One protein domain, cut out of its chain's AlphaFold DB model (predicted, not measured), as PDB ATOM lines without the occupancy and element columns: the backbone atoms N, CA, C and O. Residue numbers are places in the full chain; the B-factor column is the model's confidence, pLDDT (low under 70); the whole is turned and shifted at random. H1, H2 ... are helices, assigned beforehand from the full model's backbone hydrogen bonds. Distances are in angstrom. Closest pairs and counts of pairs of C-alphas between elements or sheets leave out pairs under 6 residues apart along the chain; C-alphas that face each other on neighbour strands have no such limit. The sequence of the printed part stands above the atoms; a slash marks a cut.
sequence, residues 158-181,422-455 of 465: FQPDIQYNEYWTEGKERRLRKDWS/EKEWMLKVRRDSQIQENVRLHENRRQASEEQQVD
ATOM      1  N   PHE A 158     -23.282  81.292 -17.625       64.12
ATOM      2  CA  PHE A 158     -23.699  81.641 -16.278       64.12
ATOM      3  C   PHE A 158     -23.595  80.362 -15.433       64.12
ATOM      4  O   PHE A 158     -24.583  79.722 -15.089       64.12
ATOM      5  N   GLN A 159     -22.359  79.927 -15.217       70.00
ATOM      6  CA  GLN A 159     -21.983  78.867 -14.308       70.00
ATOM      7  C   GLN A 159     -21.427  79.585 -13.082       70.00
ATOM      8  O   GLN A 159     -20.361  80.195 -13.185       70.00
ATOM      9  N   PRO A 160     -22.166  79.613 -11.960       72.44
ATOM     10  CA  PRO A 160     -21.643  80.194 -10.735       72.44
ATOM     11  C   PRO A 160     -20.386  79.424 -10.331       72.44
ATOM     12  O   PRO A 160     -20.405  78.194 -10.335       72.44
ATOM     13  N   ASP A 161     -19.316  80.136  -9.981       81.38
ATOM     14  CA  ASP A 161     -18.104  79.516  -9.446       81.38
ATOM     15  C   ASP A 161     -18.444  78.816  -8.119       81.38
ATOM     16  O   ASP A 161     -18.869  79.454  -7.151       81.38
ATOM     17  N   ILE A 162     -18.368  77.482  -8.103       86.69
ATOM     18  CA  ILE A 162     -18.817  76.670  -6.967       86.69
ATOM     19  C   ILE A 162     -17.639  76.467  -6.027       86.69
ATOM     20  O   ILE A 162     -16.866  75.519  -6.161       86.69
ATOM     21  N   GLN A 163     -17.533  77.349  -5.040       87.75
ATOM     22  CA  GLN A 163     -16.543  77.218  -3.980       87.75
ATOM     23  C   GLN A 163     -16.984  76.136  -2.987       87.75
ATOM     24  O   GLN A 163     -18.025  76.250  -2.336       87.75
ATOM     25  N   TYR A 164     -16.193  75.068  -2.893       92.81
ATOM     26  CA  TYR A 164     -16.389  73.996  -1.918       92.81
ATOM     27  C   TYR A 164     -15.661  74.322  -0.611       92.81
ATOM     28  O   TYR A 164     -14.528  74.798  -0.623       92.81
ATOM     29  N   ASN A 165     -16.311  74.056   0.519       92.38
ATOM     30  CA  ASN A 165     -15.796  74.305   1.867       92.38
ATOM     31  C   ASN A 165     -16.434  73.325   2.874       92.38
ATOM     32  O   ASN A 165     -17.168  72.412   2.490       92.38
ATOM     33  N   GLU A 166     -16.174  73.504   4.169       92.94
ATOM     34  CA  GLU A 166     -16.737  72.657   5.234       92.94
ATOM     35  C   GLU A 166     -18.283  72.636   5.257       92.94
ATOM     36  O   GLU A 166     -18.901  71.603   5.532       92.94
ATOM     37  N   TYR A 167     -18.931  73.737   4.861       92.56
ATOM     38  CA  TYR A 167     -20.390  73.848   4.779       92.56
ATOM     39  C   TYR A 167     -20.959  73.332   3.445       92.56
ATOM     40  O   TYR A 167     -22.111  72.882   3.419       92.56
ATOM     41  N   TRP A 168     -20.179  73.320   2.355       96.06
ATOM     42  CA  TRP A 168     -20.597  72.870   1.021       96.06
ATOM     43  C   TRP A 168     -19.612  71.904   0.360       96.06
ATOM     44  O   TRP A 168     -18.552  72.296  -0.123       96.06
ATOM     45  N   THR A 169     -20.003  70.634   0.251       95.06
ATOM     46  CA  THR A 169     -19.191  69.587  -0.386       95.06
ATOM     47  C   THR A 169     -19.736  69.207  -1.762       95.06
ATOM     48  O   THR A 169     -20.930  69.350  -2.035       95.06
ATOM     49  N   GLU A 170     -18.889  68.629  -2.617       94.88
ATOM     50  CA  GLU A 170     -19.296  68.105  -3.933       94.88
ATOM     51  C   GLU A 170     -20.459  67.094  -3.824       94.88
ATOM     52  O   GLU A 170     -21.363  67.051  -4.659       94.88
ATOM     53  N   GLY A 171     -20.501  66.323  -2.730       95.38
ATOM     54  CA  GLY A 171     -21.607  65.418  -2.418       95.38
ATOM     55  C   GLY A 171     -22.938  66.129  -2.139       95.38
ATOM     56  O   GLY A 171     -23.984  65.593  -2.512       95.38
ATOM     57  N   LYS A 172     -22.927  67.324  -1.524       93.56
ATOM     58  CA  LYS A 172     -24.128  68.166  -1.353       93.56
ATOM     59  C   LYS A 172     -24.565  68.764  -2.693       93.56
ATOM     60  O   LYS A 172     -25.736  68.645  -3.045       93.56
ATOM     61  N   GLU A 173     -23.628  69.287  -3.486       94.12
ATOM     62  CA  GLU A 173     -23.894  69.815  -4.835       94.12
ATOM     63  C   GLU A 173     -24.547  68.767  -5.752       94.12
ATOM     64  O   GLU A 173     -25.555  69.035  -6.410       94.12
ATOM     65  N   ARG A 174     -24.020  67.536  -5.750       94.31
ATOM     66  CA  ARG A 174     -24.550  66.428  -6.555       94.31
ATOM     67  C   ARG A 174     -25.965  66.015  -6.131       94.31
ATOM     68  O   ARG A 174     -26.768  65.661  -6.992       94.31
ATOM     69  N   ARG A 175     -26.287  66.074  -4.829       93.88
ATOM     70  CA  ARG A 175     -27.655  65.846  -4.317       93.88
ATOM     71  C   ARG A 175     -28.588  66.974  -4.742       93.88
ATOM     72  O   ARG A 175     -29.597  66.695  -5.371       93.88
ATOM     73  N   LEU A 176     -28.190  68.230  -4.535       92.69
ATOM     74  CA  LEU A 176     -28.987  69.399  -4.905       92.69
ATOM     75  C   LEU A 176     -29.388  69.399  -6.393       92.69
ATOM     76  O   LEU A 176     -30.522  69.730  -6.731       92.69
ATOM     77  N   ARG A 177     -28.479  68.982  -7.286       92.25
ATOM     78  CA  ARG A 177     -28.765  68.821  -8.724       92.25
ATOM     79  C   ARG A 177     -29.684  67.639  -9.045       92.25
ATOM     80  O   ARG A 177     -30.391  67.690 -10.048       92.25
ATOM     81  N   LYS A 178     -29.668  66.585  -8.222       92.81
ATOM     82  CA  LYS A 178     -30.553  65.415  -8.335       92.81
ATOM     83  C   LYS A 178     -31.963  65.706  -7.811       92.81
ATOM     84  O   LYS A 178     -32.921  65.174  -8.360       92.81
ATOM     85  N   ASP A 179     -32.090  66.583  -6.819       90.31
ATOM     86  CA  ASP A 179     -33.358  66.990  -6.198       90.31
ATOM     87  C   ASP A 179     -34.151  68.018  -7.045       90.31
ATOM     88  O   ASP A 179     -35.063  68.686  -6.553       90.31
ATOM     89  N   TRP A 180     -33.806  68.157  -8.330       91.06
ATOM     90  CA  TRP A 180     -34.523  68.980  -9.304       91.06
ATOM     91  C   TRP A 180     -35.885  68.359  -9.636       91.06
ATOM     92  O   TRP A 180     -35.962  67.196 -10.039       91.06
ATOM     93  N   SER A 181     -36.964  69.121  -9.461       88.31
ATOM     94  CA  SER A 181     -38.334  68.606  -9.544       88.31
ATOM     95  C   SER A 181     -39.052  68.992 -10.849       88.31
ATOM     96  O   SER A 181     -38.725  70.018 -11.444       88.31
ATOM     97  N   GLU A 422     -31.467  80.228 -15.739       89.38
ATOM     98  CA  GLU A 422     -32.467  80.246 -14.664       89.38
ATOM     99  C   GLU A 422     -32.319  79.014 -13.756       89.38
ATOM    100  O   GLU A 422     -32.336  79.148 -12.532       89.38
ATOM    101  N   LYS A 423     -32.046  77.830 -14.326       91.38
ATOM    102  CA  LYS A 423     -31.748  76.611 -13.560       91.38
ATOM    103  C   LYS A 423     -30.499  76.740 -12.689       91.38
ATOM    104  O   LYS A 423     -30.562  76.431 -11.499       91.38
ATOM    105  N   GLU A 424     -29.374  77.195 -13.242       91.12
ATOM    106  CA  GLU A 424     -28.137  77.386 -12.469       91.12
ATOM    107  C   GLU A 424     -28.299  78.458 -11.383       91.12
ATOM    108  O   GLU A 424     -27.759  78.298 -10.288       91.12
ATOM    109  N   TRP A 425     -29.098  79.504 -11.623       91.06
ATOM    110  CA  TRP A 425     -29.448  80.483 -10.593       91.06
ATOM    111  C   TRP A 425     -30.345  79.892  -9.494       91.06
ATOM    112  O   TRP A 425     -30.035  80.044  -8.316       91.06
ATOM    113  N   MET A 426     -31.407  79.154  -9.837       89.75
ATOM    114  CA  MET A 426     -32.259  78.483  -8.842       89.75
ATOM    115  C   MET A 426     -31.453  77.496  -7.984       89.75
ATOM    116  O   MET A 426     -31.638  77.437  -6.765       89.75
ATOM    117  N   LEU A 427     -30.525  76.754  -8.596       91.62
ATOM    118  CA  LEU A 427     -29.569  75.902  -7.885       91.62
ATOM    119  C   LEU A 427     -28.631  76.731  -6.995       91.62
ATOM    120  O   LEU A 427     -28.447  76.375  -5.834       91.62
ATOM    121  N   LYS A 428     -28.096  77.859  -7.485       91.38
ATOM    122  CA  LYS A 428     -27.282  78.787  -6.683       91.38
ATOM    123  C   LYS A 428     -28.032  79.268  -5.440       91.38
ATOM    124  O   LYS A 428     -27.493  79.137  -4.351       91.38
ATOM    125  N   VAL A 429     -29.270  79.759  -5.543       88.44
ATOM    126  CA  VAL A 429     -29.962  80.276  -4.346       88.44
ATOM    127  C   VAL A 429     -30.316  79.157  -3.357       88.44
ATOM    128  O   VAL A 429     -30.209  79.355  -2.147       88.44
ATOM    129  N   ARG A 430     -30.654  77.950  -3.837       90.25
ATOM    130  CA  ARG A 430     -30.825  76.773  -2.961       90.25
ATOM    131  C   ARG A 430     -29.528  76.400  -2.241       90.25
ATOM    132  O   ARG A 430     -29.572  76.116  -1.046       90.25
ATOM    133  N   ARG A 431     -28.393  76.417  -2.950       92.81
ATOM    134  CA  ARG A 431     -27.051  76.221  -2.385       92.81
ATOM    135  C   ARG A 431     -26.768  77.264  -1.309       92.81
ATOM    136  O   ARG A 431     -26.514  76.890  -0.171       92.81
ATOM    137  N   ASP A 432     -26.874  78.546  -1.646       89.06
ATOM    138  CA  ASP A 432     -26.566  79.660  -0.746       89.06
ATOM    139  C   ASP A 432     -27.423  79.599   0.533       89.06
ATOM    140  O   ASP A 432     -26.906  79.762   1.638       89.06
ATOM    141  N   SER A 433     -28.715  79.270   0.405       88.62
ATOM    142  CA  SER A 433     -29.626  79.064   1.540       88.62
ATOM    143  C   SER A 433     -29.220  77.873   2.420       88.62
ATOM    144  O   SER A 433     -29.182  78.006   3.644       88.62
ATOM    145  N   GLN A 434     -28.858  76.727   1.831       93.00
ATOM    146  CA  GLN A 434     -28.368  75.575   2.600       93.00
ATOM    147  C   GLN A 434     -27.010  75.847   3.259       93.00
ATOM    148  O   GLN A 434     -26.758  75.345   4.353       93.00
ATOM    149  N   ILE A 435     -26.128  76.630   2.631       91.62
ATOM    150  CA  ILE A 435     -24.857  77.057   3.232       91.62
ATOM    151  C   ILE A 435     -25.129  77.933   4.455       91.62
ATOM    152  O   ILE A 435     -24.613  77.627   5.525       91.62
ATOM    153  N   GLN A 436     -25.974  78.960   4.328       89.94
ATOM    154  CA  GLN A 436     -26.325  79.853   5.439       89.94
ATOM    155  C   GLN A 436     -26.926  79.095   6.630       89.94
ATOM    156  O   GLN A 436     -26.541  79.353   7.769       89.94
ATOM    157  N   GLU A 437     -27.810  78.125   6.384       91.94
ATOM    158  CA  GLU A 437     -28.378  77.306   7.459       91.94
ATOM    159  C   GLU A 437     -27.334  76.364   8.086       91.94
ATOM    160  O   GLU A 437     -27.282  76.240   9.305       91.94
ATOM    161  N   ASN A 438     -26.435  75.758   7.295       92.31
ATOM    162  CA  ASN A 438     -25.337  74.946   7.839       92.31
ATOM    163  C   ASN A 438     -24.373  75.778   8.708       92.31
ATOM    164  O   ASN A 438     -23.968  75.307   9.768       92.31
ATOM    165  N   VAL A 439     -24.034  77.004   8.288       93.06
ATOM    166  CA  VAL A 439     -23.209  77.946   9.068       93.06
ATOM    167  C   VAL A 439     -23.905  78.306  10.381       93.06
ATOM    168  O   VAL A 439     -23.296  78.224  11.443       93.06
ATOM    169  N   ARG A 440     -25.203  78.629  10.333       93.50
ATOM    170  CA  ARG A 440     -26.001  78.937  11.526       93.50
ATOM    171  C   ARG A 440     -26.066  77.760  12.503       93.50
ATOM    172  O   ARG A 440     -25.881  77.948  13.698       93.50
ATOM    173  N   LEU A 441     -26.307  76.546  12.008       94.88
ATOM    174  CA  LEU A 441     -26.342  75.338  12.838       94.88
ATOM    175  C   LEU A 441     -24.975  75.013  13.455       94.88
ATOM    176  O   LEU A 441     -24.929  74.463  14.553       94.88
ATOM    177  N   HIS A 442     -23.877  75.338  12.770       94.69
ATOM    178  CA  HIS A 442     -22.528  75.189  13.309       94.69
ATOM    179  C   HIS A 442     -22.247  76.205  14.423       94.69
ATOM    180  O   HIS A 442     -21.811  75.821  15.503       94.69
ATOM    181  N   GLU A 443     -22.576  77.477  14.198       94.69
ATOM    182  CA  GLU A 443     -22.391  78.541  15.188       94.69
ATOM    183  C   GLU A 443     -23.241  78.315  16.450       94.69
ATOM    184  O   GLU A 443     -22.721  78.407  17.557       94.69
ATOM    185  N   ASN A 444     -24.503  77.892  16.303       95.06
ATOM    186  CA  ASN A 444     -25.347  77.512  17.441       95.06
ATOM    187  C   ASN A 444     -24.739  76.362  18.272       95.06
ATOM    188  O   ASN A 444     -24.881  76.340  19.489       95.06
ATOM    189  N   ARG A 445     -24.075  75.386  17.630       95.69
ATOM    190  CA  ARG A 445     -23.401  74.280  18.340       95.69
ATOM    191  C   ARG A 445     -22.141  74.743  19.058       95.69
ATOM    192  O   ARG A 445     -21.874  74.256  20.150       95.69
ATOM    193  N   ARG A 446     -21.391  75.663  18.443       95.44
ATOM    194  CA  ARG A 446     -20.208  76.286  19.045       95.44
ATOM    195  C   ARG A 446     -20.595  77.033  20.322       95.44
ATOM    196  O   ARG A 446     -20.030  76.742  21.366       95.44
ATOM    197  N   GLN A 447     -21.628  77.872  20.252       95.31
ATOM    198  CA  GLN A 447     -22.166  78.603  21.406       95.31
ATOM    199  C   GLN A 447     -22.652  77.655  22.513       95.31
ATOM    200  O   GLN A 447     -22.227  77.802  23.650       95.31
ATOM    201  N   ALA A 448     -23.418  76.608  22.182       95.44
ATOM    202  CA  ALA A 448     -23.856  75.619  23.175       95.44
ATOM    203  C   ALA A 448     -22.692  74.834  23.826       95.44
ATOM    204  O   ALA A 448     -22.797  74.414  24.973       95.44
ATOM    205  N   SER A 449     -21.580  74.628  23.108       95.81
ATOM    206  CA  SER A 449     -20.371  73.998  23.668       95.81
ATOM    207  C   SER A 449     -19.581  74.957  24.566       95.81
ATOM    208  O   SER A 449     -19.017  74.527  25.566       95.81
ATOM    209  N   GLU A 450     -19.555  76.249  24.223       95.25
ATOM    210  CA  GLU A 450     -18.958  77.312  25.043       95.25
ATOM    211  C   GLU A 450     -19.760  77.526  26.341       95.25
ATOM    212  O   GLU A 450     -19.165  77.609  27.411       95.25
ATOM    213  N   GLU A 451     -21.097  77.521  26.276       94.44
ATOM    214  CA  GLU A 451     -21.986  77.564  27.451       94.44
ATOM    215  C   GLU A 451     -21.759  76.355  28.375       94.44
ATOM    216  O   GLU A 451     -21.537  76.531  29.572       94.44
ATOM    217  N   GLN A 452     -21.714  75.136  27.821       94.31
ATOM    218  CA  GLN A 452     -21.483  73.925  28.612       94.31
ATOM    219  C   GLN A 452     -20.104  73.912  29.298       94.31
ATOM    220  O   GLN A 452     -19.998  73.468  30.439       94.31
ATOM    221  N   GLN A 453     -19.055  74.433  28.648       93.25
ATOM    222  CA  GLN A 453     -17.733  74.544  29.276       93.25
ATOM    223  C   GLN A 453     -17.749  75.510  30.475       93.25
ATOM    224  O   GLN A 453     -17.110  75.231  31.488       93.25
ATOM    225  N   VAL A 454     -18.485  76.623  30.388       91.62
ATOM    226  CA  VAL A 454     -18.607  77.590  31.492       91.62
ATOM    227  C   VAL A 454     -19.371  76.990  32.679       91.62
ATOM    228  O   VAL A 454     -18.973  77.204  33.824       91.62
ATOM    229  N   ASP A 455     -20.414  76.195  32.430       89.56
ATOM    230  CA  ASP A 455     -21.138  75.477  33.489       89.56
ATOM    231  C   ASP A 455     -20.265  74.409  34.177       89.56
ATOM    232  O   ASP A 455     -20.282  74.304  35.409       89.56
TER     233      ASP A 455
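This is residues 158 to 181 and 422 to 455 of the 465 residues of an uncharacterized protein of Hyaloscypha bicolor E (UniProt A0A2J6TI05). One long, straight helix, H2, makes the axis of a rod; the short helix H1 packs slantwise on it near its first residues, beside the unnamed stretch 158 to 169, and H2's last residues, 443 to 455, stick out free. The printed part has 58 residues with two named helices, H1 then H2, and no named strand: all helix. It is loose, with a radius of gyration of the C-alphas of 14.9 A, and spans 49 by 22 by 17 A.

Find C-alpha 422 at (-32.467, 80.246, -14.664); from there H2, residues 422 to 455, runs 49.7 A to C-alpha 455 at (-21.138, 75.477, 33.489). H1, residues 170 to 178, begins at C-alpha 170 at (-19.296, 68.105, -3.933) and is 12.4 A long.

Look at residues 427 to 431, with which alone H2 touches H1; the closest C-alphas, of Arg 177 and Leu 427, are 7.2 A apart. The helices run opposite ways at a steep tilt of 47 degrees. In H1 and H2 every O i to N i+4 pair is within hydrogen-bond range.

The C-alphas of Phe 158 and Asp 455, the farthest apart, are 50.2 A apart. Residues 182 to 421 are not printed; C-alphas 181 and 422 are 14.0 A apart across this cut. Only residue 158 has pLDDT under 70.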